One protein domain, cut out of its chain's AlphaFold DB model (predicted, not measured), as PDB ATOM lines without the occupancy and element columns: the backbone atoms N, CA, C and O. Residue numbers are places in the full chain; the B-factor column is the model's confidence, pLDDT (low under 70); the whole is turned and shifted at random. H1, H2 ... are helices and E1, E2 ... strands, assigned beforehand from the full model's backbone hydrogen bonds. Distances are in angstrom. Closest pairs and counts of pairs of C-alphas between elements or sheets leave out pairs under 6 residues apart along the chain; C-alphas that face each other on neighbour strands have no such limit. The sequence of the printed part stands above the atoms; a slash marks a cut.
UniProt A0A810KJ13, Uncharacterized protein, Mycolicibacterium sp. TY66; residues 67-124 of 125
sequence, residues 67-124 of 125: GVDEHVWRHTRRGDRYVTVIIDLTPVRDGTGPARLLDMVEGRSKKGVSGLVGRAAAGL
ATOM      1  N   GLY A  67      46.806 -15.999   2.332       93.38
ATOM      2  CA  GLY A  67      48.081 -16.274   2.970       93.38
ATOM      3  C   GLY A  67      47.864 -16.686   4.422       93.38
ATOM      4  O   GLY A  67      47.029 -16.113   5.124       93.38
ATOM      5  N   VAL A  68      48.633 -17.671   4.876       92.75
ATOM      6  CA  VAL A  68      48.674 -18.078   6.282       92.75
ATOM      7  C   VAL A  68      50.113 -17.986   6.752       92.75
ATOM      8  O   VAL A  68      50.996 -18.584   6.142       92.75
ATOM      9  N   ASP A  69      50.325 -17.259   7.840       91.12
ATOM     10  CA  ASP A  69      51.615 -17.154   8.511       91.12
ATOM     11  C   ASP A  69      51.504 -17.633   9.963       91.12
ATOM     12  O   ASP A  69      50.439 -17.552  10.580       91.12
ATOM     13  N   GLU A  70      52.592 -18.167  10.512       92.38
ATOM     14  CA  GLU A  70      52.647 -18.631  11.898       92.38
ATOM     15  C   GLU A  70      53.784 -17.933  12.636       92.38
ATOM     16  O   GLU A  70      54.962 -18.157  12.362       92.38
ATOM     17  N   HIS A  71      53.422 -17.139  13.643       92.12
ATOM     18  CA  HIS A  71      54.391 -16.532  14.538       92.12
ATOM     19  C   HIS A  71      54.457 -17.306  15.853       92.12
ATOM     20  O   HIS A  71      53.450 -17.481  16.548       92.12
ATOM     21  N   VAL A  72      55.666 -17.741  16.210       92.88
ATOM     22  CA  VAL A  72      55.967 -18.361  17.500       92.88
ATOM     23  C   VAL A  72      56.711 -17.373  18.387       92.88
ATOM     24  O   VAL A  72      57.698 -16.767  17.976       92.88
ATOM     25  N   TRP A  73      56.261 -17.237  19.631       93.19
ATOM     26  CA  TRP A  73      56.949 -16.433  20.633       93.19
ATOM     27  C   TRP A  73      56.978 -17.131  21.986       93.19
ATOM     28  O   TRP A  73      56.226 -18.070  22.266       93.19
ATOM     29  N   ARG A  74      57.864 -16.651  22.858       92.12
ATOM     30  CA  ARG A  74      58.012 -17.174  24.212       92.12
ATOM     31  C   ARG A  74      58.473 -16.071  25.158       92.12
ATOM     32  O   ARG A  74      59.462 -15.401  24.889       92.12
ATOM     33  N   HIS A  75      57.774 -15.910  26.281       86.75
ATOM     34  CA  HIS A  75      58.154 -14.942  27.321       86.75
ATOM     35  C   HIS A  75      58.989 -15.550  28.458       86.75
ATOM     36  O   HIS A  75      59.649 -14.817  29.183       86.75
ATOM     37  N   THR A  76      58.965 -16.875  28.636       90.75
ATOM     38  CA  THR A  76      59.741 -17.573  29.680       90.75
ATOM     39  C   THR A  76      60.605 -18.680  29.074       90.75
ATOM     40  O   THR A  76      60.651 -18.842  27.861       90.75
ATOM     41  N   ARG A  77      61.302 -19.484  29.888       86.38
ATOM     42  CA  ARG A  77      62.147 -20.582  29.381       86.38
ATOM     43  C   ARG A  77      61.356 -21.708  28.697       86.38
ATOM     44  O   ARG A  77      61.932 -22.481  27.936       86.38
ATOM     45  N   ARG A  78      60.059 -21.846  28.993       88.81
ATOM     46  CA  ARG A  78      59.170 -22.889  28.450       88.81
ATOM     47  C   ARG A  78      57.832 -22.283  28.013       88.81
ATOM     48  O   ARG A  78      57.489 -21.179  28.418       88.81
ATOM     49  N   GLY A  79      57.072 -23.041  27.222       87.81
ATOM     50  CA  GLY A  79      55.705 -22.686  26.836       87.81
ATOM     51  C   GLY A  79      55.652 -21.789  25.608       87.81
ATOM     52  O   GLY A  79      55.344 -20.605  25.721       87.81
ATOM     53  N   ASP A  80      55.953 -22.368  24.445       91.81
ATOM     54  CA  ASP A  80      55.746 -21.688  23.169       91.81
ATOM     55  C   ASP A  80      54.301 -21.258  23.002       91.81
ATOM     56  O   ASP A  80      53.359 -22.016  23.260       91.81
ATOM     57  N   ARG A  81      54.150 -20.021  22.554       90.31
ATOM     58  CA  ARG A  81      52.884 -19.448  22.146       90.31
ATOM     59  C   ARG A  81      52.929 -19.265  20.643       90.31
ATOM     60  O   ARG A  81      53.964 -18.928  20.079       90.31
ATOM     61  N   TYR A  82      51.800 -19.548  20.020       90.94
ATOM     62  CA  TYR A  82      51.647 -19.526  18.578       90.94
ATOM     63  C   TYR A  82      50.464 -18.644  18.240       90.94
ATOM     64  O   TYR A  82      49.432 -18.701  18.917       90.94
ATOM     65  N   VAL A  83      50.615 -17.857  17.188       90.94
ATOM     66  CA  VAL A  83      49.518 -17.142  16.554       90.94
ATOM     67  C   VAL A  83      49.586 -17.438  15.070       90.94
ATOM     68  O   VAL A  83      50.639 -17.340  14.447       90.94
ATOM     69  N   THR A  84      48.449 -17.844  14.524       91.88
ATOM     70  CA  THR A  84      48.254 -18.012  13.091       91.88
ATOM     71  C   THR A  84      47.656 -16.719  12.554       91.88
ATOM     72  O   THR A  84      46.562 -16.326  12.969       91.88
ATOM     73  N   VAL A  85      48.373 -16.047  11.662       92.19
ATOM     74  CA  VAL A  85      47.941 -14.824  10.986       92.19
ATOM     75  C   VAL A  85      47.340 -15.208   9.643       92.19
ATOM     76  O   VAL A  85      47.921 -15.989   8.890       92.19
ATOM     77  N   ILE A  86      46.155 -14.683   9.357       92.62
ATOM     78  CA  ILE A  86      45.411 -14.973   8.134       92.62
ATOM     79  C   ILE A  86      45.291 -13.678   7.352       92.62
ATOM     80  O   ILE A  86      44.773 -12.678   7.855       92.62
ATOM     81  N   ILE A  87      45.784 -13.710   6.123       94.44
ATOM     82  CA  ILE A  87      45.983 -12.535   5.287       94.44
ATOM     83  C   ILE A  87      45.250 -12.752   3.968       94.44
ATOM     84  O   ILE A  87      45.416 -13.779   3.317       94.44
ATOM     85  N   ASP A  88      44.465 -11.768   3.554       95.38
ATOM     86  CA  ASP A  88      43.974 -11.666   2.191       95.38
ATOM     87  C   ASP A  88      45.095 -11.162   1.280       95.38
ATOM     88  O   ASP A  88      45.583 -10.035   1.423       95.38
ATOM     89  N   LEU A  89      45.489 -12.007   0.335       97.25
ATOM     90  CA  LEU A  89      46.482 -11.702  -0.691       97.25
ATOM     91  C   LEU A  89      45.838 -11.397  -2.049       97.25
ATOM     92  O   LEU A  89      46.556 -11.142  -3.015       97.25
ATOM     93  N   THR A  90      44.505 -11.400  -2.137       97.19
ATOM     94  CA  THR A  90      43.758 -11.146  -3.378       97.19
ATOM     95  C   THR A  90      44.139  -9.807  -4.018       97.19
ATOM     96  O   THR A  90      44.495  -9.821  -5.196       97.19
ATOM     97  N   PRO A  91      44.200  -8.672  -3.283       97.06
ATOM     98  CA  PRO A  91      44.552  -7.391  -3.894       97.06
ATOM     99  C   PRO A  91      45.982  -7.354  -4.434       97.06
ATOM    100  O   PRO A  91      46.245  -6.695  -5.438       97.06
ATOM    101  N   VAL A  92      46.899  -8.092  -3.799       97.56
ATOM    102  CA  VAL A  92      48.295  -8.202  -4.244       97.56
ATOM    103  C   VAL A  92      48.384  -9.041  -5.512       97.56
ATOM    104  O   VAL A  92      49.036  -8.623  -6.466       97.56
ATOM    105  N   ARG A  93      47.710 -10.201  -5.548       96.88
ATOM    106  CA  ARG A  93      47.642 -11.054  -6.746       96.88
ATOM    107  C   ARG A  93      47.048 -10.287  -7.930       96.88
ATOM    108  O   ARG A  93      47.572 -10.385  -9.034       96.88
ATOM    109  N   ASP A  94      45.979  -9.536  -7.685       97.50
ATOM    110  CA  ASP A  94      45.211  -8.858  -8.732       97.50
ATOM    111  C   ASP A  94      45.778  -7.463  -9.070       97.50
ATOM    112  O   ASP A  94      45.277  -6.794  -9.970       97.50
ATOM    113  N   GLY A  95      46.823  -7.007  -8.367       96.81
ATOM    114  CA  GLY A  95      47.455  -5.702  -8.589       96.81
ATOM    115  C   GLY A  95      46.578  -4.500  -8.216       96.81
ATOM    116  O   GLY A  95      46.801  -3.399  -8.714       96.81
ATOM    117  N   THR A  96      45.574  -4.693  -7.359       96.81
ATOM    118  CA  THR A  96      44.582  -3.669  -6.987       96.81
ATOM    119  C   THR A  96      44.866  -3.002  -5.644       96.81
ATOM    120  O   THR A  96      44.260  -1.978  -5.327       96.81
ATOM    121  N   GLY A  97      45.796  -3.536  -4.846       96.12
ATOM    122  CA  GLY A  97      46.144  -2.943  -3.560       96.12
ATOM    123  C   GLY A  97      47.060  -3.800  -2.686       96.12
ATOM    124  O   GLY A  97      47.575  -4.828  -3.127       96.12
ATOM    125  N   PRO A  98      47.289  -3.370  -1.432       95.69
ATOM    126  CA  PRO A  98      48.107  -4.106  -0.478       95.69
ATOM    127  C   PRO A  98      47.369  -5.318   0.103       95.69
ATOM    128  O   PRO A  98      46.145  -5.428   0.038       95.69
ATOM    129  N   ALA A  99      48.132  -6.206   0.738       94.94
ATOM    130  CA  ALA A  99      47.578  -7.303   1.518       94.94
ATOM    131  C   ALA A  99      46.738  -6.781   2.697       94.94
ATOM    132  O   ALA A  99      47.051  -5.748   3.297       94.94
ATOM    133  N   ARG A 100      45.692  -7.528   3.051       91.69
ATOM    134  CA  ARG A 100      44.724  -7.173   4.099       91.69
ATOM    135  C   ARG A 100      44.766  -8.211   5.221       91.69
ATOM    136  O   ARG A 100      44.706  -9.405   4.956       91.69
ATOM    137  N   LEU A 101      44.829  -7.782   6.482       92.12
ATOM    138  CA  LEU A 101      44.662  -8.700   7.614       92.12
ATOM    139  C   LEU A 101      43.196  -9.155   7.702       92.12
ATOM    140  O   LEU A 101      42.301  -8.314   7.668       92.12
ATOM    141  N   LEU A 102      42.955 -10.462   7.838       92.19
ATOM    142  CA  LEU A 102      41.609 -11.033   7.994       92.19
ATOM    143  C   LEU A 102      41.340 -11.537   9.413       92.19
ATOM    144  O   LEU A 102      40.250 -11.347   9.955       92.19
ATOM    145  N   ASP A 103      42.308 -12.228  10.015       90.31
ATOM    146  CA  ASP A 103      42.195 -12.706  11.393       90.31
ATOM    147  C   ASP A 103      43.581 -13.007  11.986       90.31
ATOM    148  O   ASP A 103      44.568 -13.206  11.271       90.31
ATOM    149  N   MET A 104      43.637 -13.066  13.313       89.12
ATOM    150  CA  MET A 104      44.781 -13.550  14.083       89.12
ATOM    151  C   MET A 104      44.257 -14.515  15.141       89.12
ATOM    152  O   MET A 104      43.575 -14.120  16.090       89.12
ATOM    153  N   VAL A 105      44.561 -15.799  14.970       88.00
ATOM    154  CA  VAL A 105      43.996 -16.875  15.787       88.00
ATOM    155  C   VAL A 105      45.082 -17.476  16.664       88.00
ATOM    156  O   VAL A 105      46.153 -17.838  16.184       88.00
ATOM    157  N   GLU A 106      44.805 -17.604  17.961       85.69
ATOM    158  CA  GLU A 106      45.717 -18.289  18.873       85.69
ATOM    159  C   GLU A 106      45.836 -19.777  18.515       85.69
ATOM    160  O   GLU A 106      44.846 -20.471  18.268       85.69
ATOM    161  N   GLY A 107      47.068 -20.277  18.544       83.62
ATOM    162  CA  GLY A 107      47.401 -21.660  18.247       83.62
ATOM    163  C   GLY A 107      48.132 -21.830  16.920       83.62
ATOM    164  O   GLY A 107      48.374 -20.885  16.174       83.62
ATOM    165  N   ARG A 108      48.519 -23.083  16.668       79.56
ATOM    166  CA  ARG A 108      49.238 -23.483  15.456       79.56
ATOM    167  C   ARG A 108      48.322 -23.556  14.242       79.56
ATOM    168  O   ARG A 108      47.145 -23.893  14.396       79.56
ATOM    169  N   SER A 109      48.892 -23.372  13.059       70.19
ATOM    170  CA  SER A 109      48.231 -23.258  11.754       70.19
ATOM    171  C   SER A 109      47.132 -24.295  11.525       70.19
ATOM    172  O   SER A 109      46.008 -23.928  11.198       70.19
ATOM    173  N   LYS A 110      47.373 -25.582  11.814       70.38
ATOM    174  CA  LYS A 110      46.339 -26.632  11.686       70.38
ATOM    175  C   LYS A 110      45.079 -26.350  12.522       70.38
ATOM    176  O   LYS A 110      43.967 -26.597  12.066       70.38
ATOM    177  N   LYS A 111      45.244 -25.846  13.748       67.88
ATOM    178  CA  LYS A 111      44.130 -25.463  14.631       67.88
ATOM    179  C   LYS A 111      43.568 -24.087  14.257       67.88
ATOM    180  O   LYS A 111      42.353 -23.922  14.247       67.88
ATOM    181  N   GLY A 112      44.437 -23.133  13.916       67.81
ATOM    182  CA  GLY A 112      44.060 -21.772  13.530       67.81
ATOM    183  C   GLY A 112      43.186 -21.734  12.275       67.81
ATOM    184  O   GLY A 112      42.115 -21.132  12.295       67.81
ATOM    185  N   VAL A 113      43.582 -22.456  11.223       69.38
ATOM    186  CA  VAL A 113      42.835 -22.551   9.957       69.38
ATOM    187  C   VAL A 113      41.479 -23.234  10.156       69.38
ATOM    188  O   VAL A 113      40.475 -22.763   9.637       69.38
ATOM    189  N   SER A 114      41.400 -24.296  10.965       68.62
ATOM    190  CA  SER A 114      40.108 -24.924  11.285       68.62
ATOM    191  C   SER A 114      39.164 -23.962  12.021       68.62
ATOM    192  O   SER A 114      37.977 -23.904  11.702       68.62
ATOM    193  N   GLY A 115      39.689 -23.162  12.956       68.75
ATOM    194  CA  GLY A 115      38.916 -22.123  13.642       68.75
ATOM    195  C   GLY A 115      38.461 -20.990  12.716       68.75
ATOM    196  O   GLY A 115      37.337 -20.509  12.857       68.75
ATOM    197  N   LEU A 116      39.299 -20.595  11.752       69.19
ATOM    198  CA  LEU A 116      38.956 -19.607  10.728       69.19
ATOM    199  C   LEU A 116      37.742 -20.044   9.908       69.19
ATOM    200  O   LEU A 116      36.807 -19.262   9.756       69.19
ATOM    201  N   VAL A 117      37.741 -21.286   9.414       67.38
ATOM    202  CA  VAL A 117      36.640 -21.829   8.600       67.38
ATOM    203  C   VAL A 117      35.316 -21.749   9.362       67.38
ATOM    204  O   VAL A 117      34.315 -21.305   8.805       67.38
ATOM    205  N   GLY A 118      35.317 -22.082  10.656       68.25
ATOM    206  CA  GLY A 118      34.124 -21.949  11.497       68.25
ATOM    207  C   GLY A 118      33.630 -20.502  11.636       68.25
ATOM    208  O   GLY A 118      32.427 -20.261  11.639       68.25
ATOM    209  N   ARG A 119      34.539 -19.523  11.716       69.81
ATOM    210  CA  ARG A 119      34.183 -18.096  11.828       69.81
ATOM    211  C   ARG A 119      33.710 -17.487  10.516       69.81
ATOM    212  O   ARG A 119      32.804 -16.664  10.548       69.81
ATOM    213  N   ALA A 120      34.312 -17.876   9.394       64.88
ATOM    214  CA  ALA A 120      33.866 -17.460   8.070       64.88
ATOM    215  C   ALA A 120      32.450 -17.985   7.787       64.88
ATOM    216  O   ALA A 120      31.589 -17.222   7.368       64.88
ATOM    217  N   ALA A 121      32.172 -19.250   8.125       61.03
ATOM    218  CA  ALA A 121      30.832 -19.827   8.001       61.03
ATOM    219  C   ALA A 121      29.795 -19.140   8.911       61.03
ATOM    220  O   ALA A 121      28.659 -18.942   8.499       61.03
ATOM    221  N   ALA A 122      30.187 -18.735  10.124       62.38
ATOM    222  CA  ALA A 122      29.301 -18.041  11.062       62.38
ATOM    223  C   ALA A 122      29.007 -16.572  10.696       62.38
ATOM    224  O   ALA A 122      28.082 -15.998  11.256       62.38
ATOM    225  N   GLY A 123      29.795 -15.952   9.809       54.19
ATOM    226  CA  GLY A 123      29.552 -14.593   9.305       54.19
ATOM    227  C   GLY A 123      28.683 -14.534   8.043       54.19
ATOM    228  O   GLY A 123      28.294 -13.445   7.639       54.19
ATOM    229  N   LEU A 124      28.397 -15.687   7.429       47.94
ATOM    230  CA  LEU A 124      27.552 -15.841   6.234       47.94
ATOM    231  C   LEU A 124      26.093 -16.225   6.572       47.94
ATOM    232  O   LEU A 124      25.311 -16.478   5.657       47.94
TER     233      LEU A 124
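This is residues 67 to 124 of the 125 residues of an uncharacterized protein of Mycolicibacterium sp. TY66 (UniProt A0A810KJ13). A twisted three-stranded sheet makes the body, and the one long helix, H2, crosses one of its faces, leaving the other face bare of named helices. The hairpin of E1 and E2 gives the model its long axis, with the loop of residues 74 to 80 at one end, and the small helix H1 with the loop after it, residues 94 to 99, at the other; H2 begins over the sheet and runs out past the edge strand E3. The printed part has 58 residues, with three named strands and two named helices in the order E1, E2, H1, E3, H2, and the sheet runs E1, E2, E3, all antiparallel. The class is mixed, helices and strands. The whole is loose, with a radius of gyration of the C-alphas of 13.6 A, and its outline is flat, spanning 44 by 26 by 14 A.

E1, residues 67 to 73, is an edge strand and forms a hairpin with E2, residues 81 to 88. These two neighbours are antiparallel, with 159 degrees between their directions; N 69 and O 85 are within hydrogen-bond range at 2.9 A, and so are N 85 and O 69 at 2.8 A. H1, residues 90 to 93, follows E2 by a tight link of one residue. It is not on the sheet, but only just, with 4 pairs of C-alphas within 10 A, and it is apart from E1. E3, residues 100 to 106, is the other edge strand, antiparallel to the inner strand E2 at 157 degrees; N 86 and O 103 are 2.9 A apart, and N 105 and O 84 are also 2.9 A apart, both within hydrogen-bond range. The closest C-alphas of H1 and E3 are those of Pro 91 and Arg 100, 8.0 A apart. The sheet is strongly twisted, only just, with C-alphas up to 4.4 A off its best plane. H2, residues 109 to 122, is on the sheet at a height over the sheet of 8.9 A and lies over E2 and E3. On the local plane its line stands at 60.3 degrees to that of E3, and it only just runs across the strands. Its closest C-alphas to E2 are those of Ser 109 and Thr 84, 5.4 A apart, and to E3 those of Gly 112 and Val 105, also 5.4 A apart. H2 and H1 are apart. In H2, 9 of 10 O i to N i+4 pairs are within hydrogen-bond range; H1 is too short for such a pair, and its one O i to N i+3 pair is within range.

E1 begins at C-alpha 67, at (48.081, -16.274, 2.970), and measures 19.8 A from first to last C-alpha. E2 measures 23.2 A, ending at C-alpha 88 at (43.974, -11.666, 2.191). H1 has four residues, Thr 90 to Arg 93. E3 runs 18.5 A from Arg 100 to Glu 106. H2 runs 19.6 A from Ser 109 to Ala 122, where its last C-alpha is at (29.301, -18.041, 11.062).

The C-alphas of Arg 77 and Thr 96, 43.8 A apart, are the two farthest from each other. The printed part runs from residue 67 to 124 with no cut, and the C-alphas of Gly 67 and Leu 124 are 20.8 A apart. No link is long: E1 to E2 and H1 to E3 are short, and E2 to H1 and E3 to H2 are tight. The mean pLDDT of the printed part is 84.7, but residues 111 to 124 are under 70, and the mean over H2 is 68.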